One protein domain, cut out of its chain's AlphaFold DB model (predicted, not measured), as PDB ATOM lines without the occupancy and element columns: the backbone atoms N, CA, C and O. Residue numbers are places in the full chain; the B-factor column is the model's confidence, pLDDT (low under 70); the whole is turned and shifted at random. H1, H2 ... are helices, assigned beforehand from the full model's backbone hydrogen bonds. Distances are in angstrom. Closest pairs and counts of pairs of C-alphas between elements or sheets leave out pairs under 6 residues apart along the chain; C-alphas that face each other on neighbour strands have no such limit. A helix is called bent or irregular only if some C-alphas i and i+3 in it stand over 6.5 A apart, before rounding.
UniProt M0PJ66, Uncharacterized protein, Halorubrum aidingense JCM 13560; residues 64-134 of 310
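Overview. This is residues 64 to 134 of the 310 residues of an uncharacterized protein of Halorubrum aidingense JCM 13560 (UniProt M0PJ66). Two long helices, H1 and H4, make the arms of an open U, running roughly opposite ways with an empty space between them. The short helices H2 and H3 form the base of the U, joining the arms at one end, while the first and last printed residues lie at the open end. The printed part has 71 residues, with four named helices in the order H1, H2, H3, H4 and no named strand; the class is all helix. The whole is loose, with a radius of gyration of the C-alphas of 16.0 A, and its outline is elongated, spanning 47 by 27 by 17 A.

Along the chain. H1 holds residues 64 to 88 and runs 35.5 A from C-alpha 64 at (191.394, 223.974, 139.027) to C-alpha 88 at (179.425, 210.036, 108.595). H2 is residues 90 to 94; it is irregular, but only just: C-alphas 91 and 94 are 7.0 A apart. H3 is residues 98 to 105, 10.3 A from first to last C-alpha. H4, the longest helix, holds residues 108 to 133 and runs 38.0 A, ending with C-alpha 133 at (203.455, 215.923, 134.368).

Arrangement. H1 and H2 meet only through their link. H2 and H3 are apart. H3 and H4 touch only at the corner, and only just, with 3 pairs of C-alphas within 8 A; the closest are those of Ile 102 and Asp 108, 6.7 A apart. H4 touches H3 with residues 108 to 111 alone. Their lines are about perpendicular, at 85 degrees. H1 and H4 are apart, as are H1 and H3, and H2 and H4. In H1, H3 and H4 every O i to N i+4 pair is within hydrogen-bond range; in H2 it is 0 of 1, with 0 of 2 O i to N i+3 pairs within range.

Size, cuts and confidence. The two C-alphas farthest apart, those of Glu 94 and Gly 134, are 48.2 A apart, while those of Leu 64 and Gly 134 are 17.6 A apart. The printed part has no cut, and its three links between helices are tight. The mean pLDDT of the printed part is 70.7; 24 residues are under 70, namely 85, 89 to 107, 110 to 111 and 133 to 134.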
ATOM      1  N   LEU A  64     191.006 223.552 140.374       70.38
ATOM      2  CA  LEU A  64     191.394 223.974 139.027       70.38
ATOM      3  C   LEU A  64     191.800 222.770 138.178       70.38
ATOM      4  O   LEU A  64     191.265 222.599 137.089       70.38
ATOM      5  N   GLY A  65     192.645 221.871 138.692       74.44
ATOM      6  CA  GLY A  65     193.078 220.690 137.941       74.44
ATOM      7  C   GLY A  65     191.920 219.787 137.497       74.44
ATOM      8  O   GLY A  65     191.935 219.252 136.384       74.44
ATOM      9  N   ARG A  66     190.882 219.636 138.332       75.56
ATOM     10  CA  ARG A  66     189.687 218.851 137.984       75.56
ATOM     11  C   ARG A  66     188.812 219.580 136.959       75.56
ATOM     12  O   ARG A  66     188.392 218.951 135.990       75.56
ATOM     13  N   ALA A  67     188.598 220.886 137.123       73.31
ATOM     14  CA  ALA A  67     187.839 221.704 136.177       73.31
ATOM     15  C   ALA A  67     188.511 221.758 134.795       73.31
ATOM     16  O   ALA A  67     187.847 221.537 133.785       73.31
ATOM     17  N   THR A  68     189.834 221.941 134.745       78.88
ATOM     18  CA  THR A  68     190.604 221.928 133.497       78.88
ATOM     19  C   THR A  68     190.466 220.587 132.780       78.88
ATOM     20  O   THR A  68     190.201 220.569 131.584       78.88
ATOM     21  N   ARG A  69     190.558 219.451 133.488       78.94
ATOM     22  CA  ARG A  69     190.363 218.124 132.871       78.94
ATOM     23  C   ARG A  69     188.967 217.948 132.276       78.94
ATOM     24  O   ARG A  69     188.855 217.412 131.179       78.94
ATOM     25  N   VAL A  70     187.921 218.395 132.974       80.06
ATOM     26  CA  VAL A  70     186.537 218.314 132.474       80.06
ATOM     27  C   VAL A  70     186.349 219.200 131.245       80.06
ATOM     28  O   VAL A  70     185.769 218.753 130.260       80.06
ATOM     29  N   LEU A  71     186.890 220.420 131.270       76.38
ATOM     30  CA  LEU A  71     186.797 221.355 130.152       76.38
ATOM     31  C   LEU A  71     187.515 220.806 128.913       76.38
ATOM     32  O   LEU A  71     186.967 220.852 127.818       76.38
ATOM     33  N   LEU A  72     188.682 220.184 129.089       76.50
ATOM     34  CA  LEU A  72     189.400 219.513 128.003       76.50
ATOM     35  C   LEU A  72     188.658 218.311 127.434       76.50
ATOM     36  O   LEU A  72     188.667 218.111 126.224       76.50
ATOM     37  N   LEU A  73     188.014 217.519 128.290       78.38
ATOM     38  CA  LEU A  73     187.223 216.374 127.852       78.38
ATOM     39  C   LEU A  73     186.010 216.851 127.045       78.38
ATOM     40  O   LEU A  73     185.756 216.320 125.971       78.38
ATOM     41  N   LEU A  74     185.329 217.908 127.499       76.81
ATOM     42  CA  LEU A  74     184.225 218.525 126.760       76.81
ATOM     43  C   LEU A  74     184.669 219.099 125.414       76.81
ATOM     44  O   LEU A  74     184.015 218.833 124.410       76.81
ATOM     45  N   VAL A  75     185.787 219.830 125.370       81.31
ATOM     46  CA  VAL A  75     186.344 220.355 124.113       81.31
ATOM     47  C   VAL A  75     186.709 219.204 123.179       81.31
ATOM     48  O   VAL A  75     186.311 219.213 122.018       81.31
ATOM     49  N   GLY A  76     187.392 218.172 123.677       79.69
ATOM     50  CA  GLY A  76     187.751 216.995 122.887       79.69
ATOM     51  C   GLY A  76     186.531 216.260 122.330       79.69
ATOM     52  O   GLY A  76     186.500 215.953 121.143       79.69
ATOM     53  N   VAL A  77     185.500 216.037 123.151       80.12
ATOM     54  CA  VAL A  77     184.246 215.388 122.731       80.12
ATOM     55  C   VAL A  77     183.488 216.239 121.720       80.12
ATOM     56  O   VAL A  77     183.004 215.696 120.735       80.12
ATOM     57  N   ALA A  78     183.417 217.557 121.910       74.69
ATOM     58  CA  ALA A  78     182.779 218.455 120.952       74.69
ATOM     59  C   ALA A  78     183.515 218.453 119.603       74.69
ATOM     60  O   ALA A  78     182.883 218.354 118.556       74.69
ATOM     61  N   THR A  79     184.852 218.492 119.629       80.62
ATOM     62  CA  THR A  79     185.681 218.473 118.412       80.62
ATOM     63  C   THR A  79     185.567 217.131 117.686       80.62
ATOM     64  O   THR A  79     185.414 217.094 116.469       80.62
ATOM     65  N   LEU A  80     185.586 216.020 118.430       77.06
ATOM     66  CA  LEU A  80     185.409 214.677 117.880       77.06
ATOM     67  C   LEU A  80     183.992 214.477 117.336       77.06
ATOM     68  O   LEU A  80     183.841 213.900 116.270       77.06
ATOM     69  N   GLY A  81     182.969 214.988 118.024       77.94
ATOM     70  CA  GLY A  81     181.583 214.961 117.564       77.94
ATOM     71  C   GLY A  81     181.393 215.747 116.270       77.94
ATOM     72  O   GLY A  81     180.788 215.229 115.341       77.94
ATOM     73  N   ALA A  82     181.974 216.945 116.174       71.94
ATOM     74  CA  ALA A  82     181.965 217.733 114.945       71.94
ATOM     75  C   ALA A  82     182.674 217.001 113.792       71.94
ATOM     76  O   ALA A  82     182.132 216.921 112.695       71.94
ATOM     77  N   GLY A  83     183.843 216.402 114.046       73.88
ATOM     78  CA  GLY A  83     184.558 215.611 113.040       73.88
ATOM     79  C   GLY A  83     183.806 214.344 112.615       73.88
ATOM     80  O   GLY A  83     183.776 214.018 111.432       73.88
ATOM     81  N   LEU A  84     183.165 213.649 113.559       74.94
ATOM     82  CA  LEU A  84     182.365 212.451 113.294       74.94
ATOM     83  C   LEU A  84     181.111 212.790 112.480       74.94
ATOM     84  O   LEU A  84     180.777 212.056 111.557       74.94
ATOM     85  N   LEU A  85     180.452 213.910 112.791       67.62
ATOM     86  CA  LEU A  85     179.297 214.409 112.042       67.62
ATOM     87  C   LEU A  85     179.669 214.667 110.572       67.62
ATOM     88  O   LEU A  85     178.964 214.216 109.679       67.62
ATOM     89  N   VAL A  86     180.818 215.310 110.332       70.12
ATOM     90  CA  VAL A  86     181.344 215.564 108.978       70.12
ATOM     91  C   VAL A  86     181.728 214.265 108.258       70.12
ATOM     92  O   VAL A  86     181.541 214.152 107.053       70.12
ATOM     93  N   ALA A  87     182.263 213.272 108.975       71.56
ATOM     94  CA  ALA A  87     182.728 212.022 108.372       71.56
ATOM     95  C   ALA A  87     181.599 211.045 108.001       71.56
ATOM     96  O   ALA A  87     181.750 210.283 107.047       71.56
ATOM     97  N   PHE A  88     180.507 211.013 108.772       75.69
ATOM     98  CA  PHE A  88     179.425 210.036 108.595       75.69
ATOM     99  C   PHE A  88     178.247 210.543 107.769       75.69
ATOM    100  O   PHE A  88     177.451 209.716 107.330       75.69
ATOM    101  N   ASP A  89     178.149 211.851 107.535       56.31
ATOM    102  CA  ASP A  89     177.034 212.441 106.796       56.31
ATOM    103  C   ASP A  89     177.514 213.232 105.562       56.31
ATOM    104  O   ASP A  89     177.346 214.453 105.496       56.31
ATOM    105  N   PRO A  90     178.144 212.571 104.565       58.75
ATOM    106  CA  PRO A  90     178.608 213.236 103.346       58.75
ATOM    107  C   PRO A  90     177.454 213.802 102.499       58.75
ATOM    108  O   PRO A  90     177.683 214.665 101.662       58.75
ATOM    109  N   GLU A  91     176.204 213.382 102.734       55.25
ATOM    110  CA  GLU A  91     175.020 213.952 102.070       55.25
ATOM    111  C   GLU A  91     174.540 215.274 102.710       55.25
ATOM    112  O   GLU A  91     173.643 215.930 102.181       55.25
ATOM    113  N   THR A  92     175.180 215.742 103.793       52.44
ATOM    114  CA  THR A  92     174.966 217.104 104.328       52.44
ATOM    115  C   THR A  92     175.764 218.192 103.603       52.44
ATOM    116  O   THR A  92     175.656 219.365 103.976       52.44
ATOM    117  N   GLU A  93     176.489 217.853 102.527       49.84
ATOM    118  CA  GLU A  93     177.170 218.813 101.642       49.84
ATOM    119  C   GLU A  93     176.222 219.883 101.056       49.84
ATOM    120  O   GLU A  93     176.659 221.002 100.799       49.84
ATOM    121  N   GLU A  94     174.913 219.617 100.929       54.41
ATOM    122  CA  GLU A  94     173.936 220.632 100.485       54.41
ATOM    123  C   GLU A  94     173.372 221.520 101.614       54.41
ATOM    124  O   GLU A  94     172.845 222.604 101.343       54.41
ATOM    125  N   VAL A  95     173.480 221.114 102.886       54.09
ATOM    126  CA  VAL A  95     172.880 221.844 104.027       54.09
ATOM    127  C   VAL A  95     173.925 222.625 104.821       54.09
ATOM    128  O   VAL A  95     173.654 223.743 105.270       54.09
ATOM    129  N   LEU A  96     175.147 222.109 104.936       52.84
ATOM    130  CA  LEU A  96     176.287 222.898 105.386       52.84
ATOM    131  C   LEU A  96     176.791 223.705 104.193       52.84
ATOM    132  O   LEU A  96     177.777 223.349 103.562       52.84
ATOM    133  N   ARG A  97     176.099 224.809 103.884       55.34
ATOM    134  CA  ARG A  97     176.585 225.834 102.952       55.34
ATOM    135  C   ARG A  97     177.926 226.371 103.454       55.34
ATOM    136  O   ARG A  97     177.979 227.393 104.138       55.34
ATOM    137  N   ILE A  98     179.007 225.691 103.099       54.00
ATOM    138  CA  ILE A  98     180.378 226.164 103.280       54.00
ATOM    139  C   ILE A  98     180.513 227.522 102.577       54.00
ATOM    140  O   ILE A  98     181.103 228.432 103.144       54.00
ATOM    141  N   ASP A  99     179.802 227.727 101.464       58.09
ATOM    142  CA  ASP A  99     179.684 229.022 100.787       58.09
ATOM    143  C   ASP A  99     179.054 230.116 101.662       58.09
ATOM    144  O   ASP A  99     179.546 231.236 101.677       58.09
ATOM    145  N   ALA A 100     178.031 229.808 102.473       60.81
ATOM    146  CA  ALA A 100     177.423 230.787 103.381       60.81
ATOM    147  C   ALA A 100     178.292 231.054 104.615       60.81
ATOM    148  O   ALA A 100     178.265 232.157 105.151       60.81
ATOM    149  N   ALA A 101     179.070 230.070 105.072       57.62
ATOM    150  CA  ALA A 101     180.062 230.289 106.119       57.62
ATOM    151  C   ALA A 101     181.228 231.147 105.601       57.62
ATOM    152  O   ALA A 101     181.663 232.055 106.302       57.62
ATOM    153  N   ILE A 102     181.686 230.923 104.366       57.97
ATOM    154  CA  ILE A 102     182.726 231.721 103.705       57.97
ATOM    155  C   ILE A 102     182.218 233.142 103.408       57.97
ATOM    156  O   ILE A 102     182.941 234.110 103.639       57.97
ATOM    157  N   GLU A 103     180.961 233.295 102.987       66.06
ATOM    158  CA  GLU A 103     180.323 234.589 102.716       66.06
ATOM    159  C   GLU A 103     179.975 235.357 104.007       66.06
ATOM    160  O   GLU A 103     180.130 236.576 104.058       66.06
ATOM    161  N   ALA A 104     179.605 234.663 105.092       62.56
ATOM    162  CA  ALA A 104     179.363 235.272 106.404       62.56
ATOM    163  C   ALA A 104     180.655 235.619 107.165       62.56
ATOM    164  O   ALA A 104     180.677 236.602 107.906       62.56
ATOM    165  N   LEU A 105     181.731 234.837 107.002       57.16
ATOM    166  CA  LEU A 105     183.050 235.155 107.569       57.16
ATOM    167  C   LEU A 105     183.852 236.116 106.677       57.16
ATOM    168  O   LEU A 105     184.869 236.652 107.117       57.16
ATOM    169  N   GLY A 106     183.382 236.368 105.452       58.09
ATOM    170  CA  GLY A 106     183.813 237.449 104.568       58.09
ATOM    171  C   GLY A 106     185.249 237.355 104.053       58.09
ATOM    172  O   GLY A 106     185.703 238.265 103.360       58.09
ATOM    173  N   SER A 107     185.999 236.308 104.404       66.12
ATOM    174  CA  SER A 107     187.417 236.207 104.075       66.12
ATOM    175  C   SER A 107     187.969 234.813 104.372       66.12
ATOM    176  O   SER A 107     187.928 234.337 105.507       66.12
ATOM    177  N   ASP A 108     188.566 234.200 103.351       75.12
ATOM    178  CA  ASP A 108     189.288 232.919 103.418       75.12
ATOM    179  C   ASP A 108     190.391 232.932 104.506       75.12
ATOM    180  O   ASP A 108     190.692 231.937 105.170       75.12
ATOM    181  N   TYR A 109     190.924 234.123 104.803       74.12
ATOM    182  CA  TYR A 109     191.911 234.336 105.859       74.12
ATOM    183  C   TYR A 109     191.353 234.131 107.275       74.12
ATOM    184  O   TYR A 109     192.120 233.795 108.175       74.12
ATOM    185  N   VAL A 110     190.048 234.312 107.504       69.38
ATOM    186  CA  VAL A 110     189.431 234.130 108.833       69.38
ATOM    187  C   VAL A 110     189.347 232.649 109.186       69.38
ATOM    188  O   VAL A 110     189.619 232.275 110.327       69.38
ATOM    189  N   VAL A 111     189.050 231.795 108.203       69.50
ATOM    190  CA  VAL A 111     189.060 230.336 108.377       69.50
ATOM    191  C   VAL A 111     190.479 229.871 108.695       69.50
ATOM    192  O   VAL A 111     190.698 229.186 109.697       69.50
ATOM    193  N   LEU A 112     191.464 230.326 107.914       77.31
ATOM    194  CA  LEU A 112     192.871 230.012 108.157       77.31
ATOM    195  C   LEU A 112     193.341 230.500 109.542       77.31
ATOM    196  O   LEU A 112     194.035 229.773 110.256       77.31
ATOM    197  N   ALA A 113     192.914 231.696 109.961       75.31
ATOM    198  CA  ALA A 113     193.215 232.244 111.280       75.31
ATOM    199  C   ALA A 113     192.584 231.417 112.410       75.31
ATOM    200  O   ALA A 113     193.251 231.156 113.411       75.31
ATOM    201  N   ALA A 114     191.340 230.956 112.252       73.88
ATOM    202  CA  ALA A 114     190.662 230.118 113.238       73.88
ATOM    203  C   ALA A 114     191.378 228.771 113.430       73.88
ATOM    204  O   ALA A 114     191.632 228.365 114.567       73.88
ATOM    205  N   PHE A 115     191.783 228.118 112.335       79.38
ATOM    206  CA  PHE A 115     192.580 226.889 112.399       79.38
ATOM    207  C   PHE A 115     193.958 227.119 113.024       79.38
ATOM    208  O   PHE A 115     194.394 226.321 113.856       79.38
ATOM    209  N   GLY A 116     194.624 228.226 112.685       82.00
ATOM    210  CA  GLY A 116     195.894 228.605 113.304       82.00
ATOM    211  C   GLY A 116     195.766 228.796 114.817       82.00
ATOM    212  O   GLY A 116     196.569 228.266 115.585       82.00
ATOM    213  N   LEU A 117     194.716 229.487 115.264       75.81
ATOM    214  CA  LEU A 117     194.456 229.744 116.681       75.81
ATOM    215  C   LEU A 117     194.124 228.445 117.434       75.81
ATOM    216  O   LEU A 117     194.625 228.229 118.539       75.81
ATOM    217  N   LEU A 118     193.365 227.539 116.810       78.31
ATOM    218  CA  LEU A 118     193.090 226.203 117.345       78.31
ATOM    219  C   LEU A 118     194.381 225.385 117.513       78.31
ATOM    220  O   LEU A 118     194.615 224.817 118.580       78.31
ATOM    221  N   ALA A 119     195.243 225.362 116.493       81.00
ATOM    222  CA  ALA A 119     196.516 224.644 116.535       81.00
ATOM    223  C   ALA A 119     197.446 225.184 117.636       81.00
ATOM    224  O   ALA A 119     198.005 224.407 118.415       81.00
ATOM    225  N   VAL A 120     197.556 226.512 117.760       82.62
ATOM    226  CA  VAL A 120     198.323 227.170 118.830       82.62
ATOM    227  C   VAL A 120     197.741 226.841 120.206       82.62
ATOM    228  O   VAL A 120     198.497 226.537 121.131       82.62
ATOM    229  N   GLY A 121     196.413 226.832 120.344       81.38
ATOM    230  CA  GLY A 121     195.732 226.440 121.578       81.38
ATOM    231  C   GLY A 121     196.058 225.004 121.998       81.38
ATOM    232  O   GLY A 121     196.395 224.761 123.159       81.38
ATOM    233  N   ILE A 122     196.036 224.060 121.051       80.31
ATOM    234  CA  ILE A 122     196.411 222.659 121.294       80.31
ATOM    235  C   ILE A 122     197.892 222.550 121.687       80.31
ATOM    236  O   ILE A 122     198.221 221.840 122.639       80.31
ATOM    237  N   ALA A 123     198.793 223.272 121.018       77.44
ATOM    238  CA  ALA A 123     200.218 223.266 121.351       77.44
ATOM    239  C   ALA A 123     200.488 223.809 122.768       77.44
ATOM    240  O   ALA A 123     201.169 223.155 123.561       77.44
ATOM    241  N   LEU A 124     199.902 224.959 123.125       75.88
ATOM    242  CA  LEU A 124     199.981 225.539 124.473       75.88
ATOM    243  C   LEU A 124     199.448 224.580 125.535       75.88
ATOM    244  O   LEU A 124     200.037 224.438 126.608       75.88
ATOM    245  N   LEU A 125     198.357 223.886 125.225       76.75
ATOM    246  CA  LEU A 125     197.787 222.884 126.105       76.75
ATOM    247  C   LEU A 125     198.735 221.693 126.319       76.75
ATOM    248  O   LEU A 125     198.909 221.231 127.450       76.75
ATOM    249  N   LEU A 126     199.365 221.190 125.257       81.31
ATOM    250  CA  LEU A 126     200.350 220.113 125.360       81.31
ATOM    251  C   LEU A 126     201.551 220.545 126.211       81.31
ATOM    252  O   LEU A 126     201.959 219.800 127.101       81.31
ATOM    253  N   VAL A 127     202.047 221.772 126.037       77.50
ATOM    254  CA  VAL A 127     203.114 222.336 126.881       77.50
ATOM    255  C   VAL A 127     202.668 222.438 128.342       77.50
ATOM    256  O   VAL A 127     203.391 222.010 129.241       77.50
ATOM    257  N   ALA A 128     201.461 222.943 128.607       71.25
ATOM    258  CA  ALA A 128     200.928 223.055 129.963       71.25
ATOM    259  C   ALA A 128     200.785 221.679 130.637       71.25
ATOM    260  O   ALA A 128     201.184 221.500 131.789       71.25
ATOM    261  N   THR A 129     200.274 220.679 129.914       76.31
ATOM    262  CA  THR A 129     200.125 219.313 130.439       76.31
ATOM    263  C   THR A 129     201.466 218.607 130.640       76.31
ATOM    264  O   THR A 129     201.614 217.876 131.622       76.31
ATOM    265  N   GLN A 130     202.463 218.851 129.782       76.00
ATOM    266  CA  GLN A 130     203.836 218.374 129.983       76.00
ATOM    267  C   GLN A 130     204.479 219.006 131.218       76.00
ATOM    268  O   GLN A 130     205.097 218.299 132.014       76.00
ATOM    269  N   ARG A 131     204.271 220.310 131.432       74.75
ATOM    270  CA  ARG A 131     204.804 221.029 132.596       74.75
ATOM    271  C   ARG A 131     204.251 220.475 133.909       74.75
ATOM    272  O   ARG A 131     205.002 220.303 134.861       74.75
ATOM    273  N   VAL A 132     202.960 220.134 133.940       73.19
ATOM    274  CA  VAL A 132     202.310 219.520 135.114       73.19
ATOM    275  C   VAL A 132     202.737 218.067 135.317       73.19
ATOM    276  O   VAL A 132     202.801 217.601 136.451       73.19
ATOM    277  N   ARG A 133     203.033 217.325 134.244       66.44
ATOM    278  CA  ARG A 133     203.455 215.923 134.368       66.44
ATOM    279  C   ARG A 133     204.851 215.751 134.948       66.44
ATOM    280  O   ARG A 133     205.153 214.640 135.375       66.44
ATOM    281  N   GLY A 134     205.644 216.819 135.008       49.53
ATOM    282  CA  GLY A 134     207.057 216.737 135.326       49.53
ATOM    283  C   GLY A 134     207.747 215.956 134.217       49.53
ATOM    284  O   GLY A 134     207.453 214.785 133.974       49.53
TER     285      GLY A 134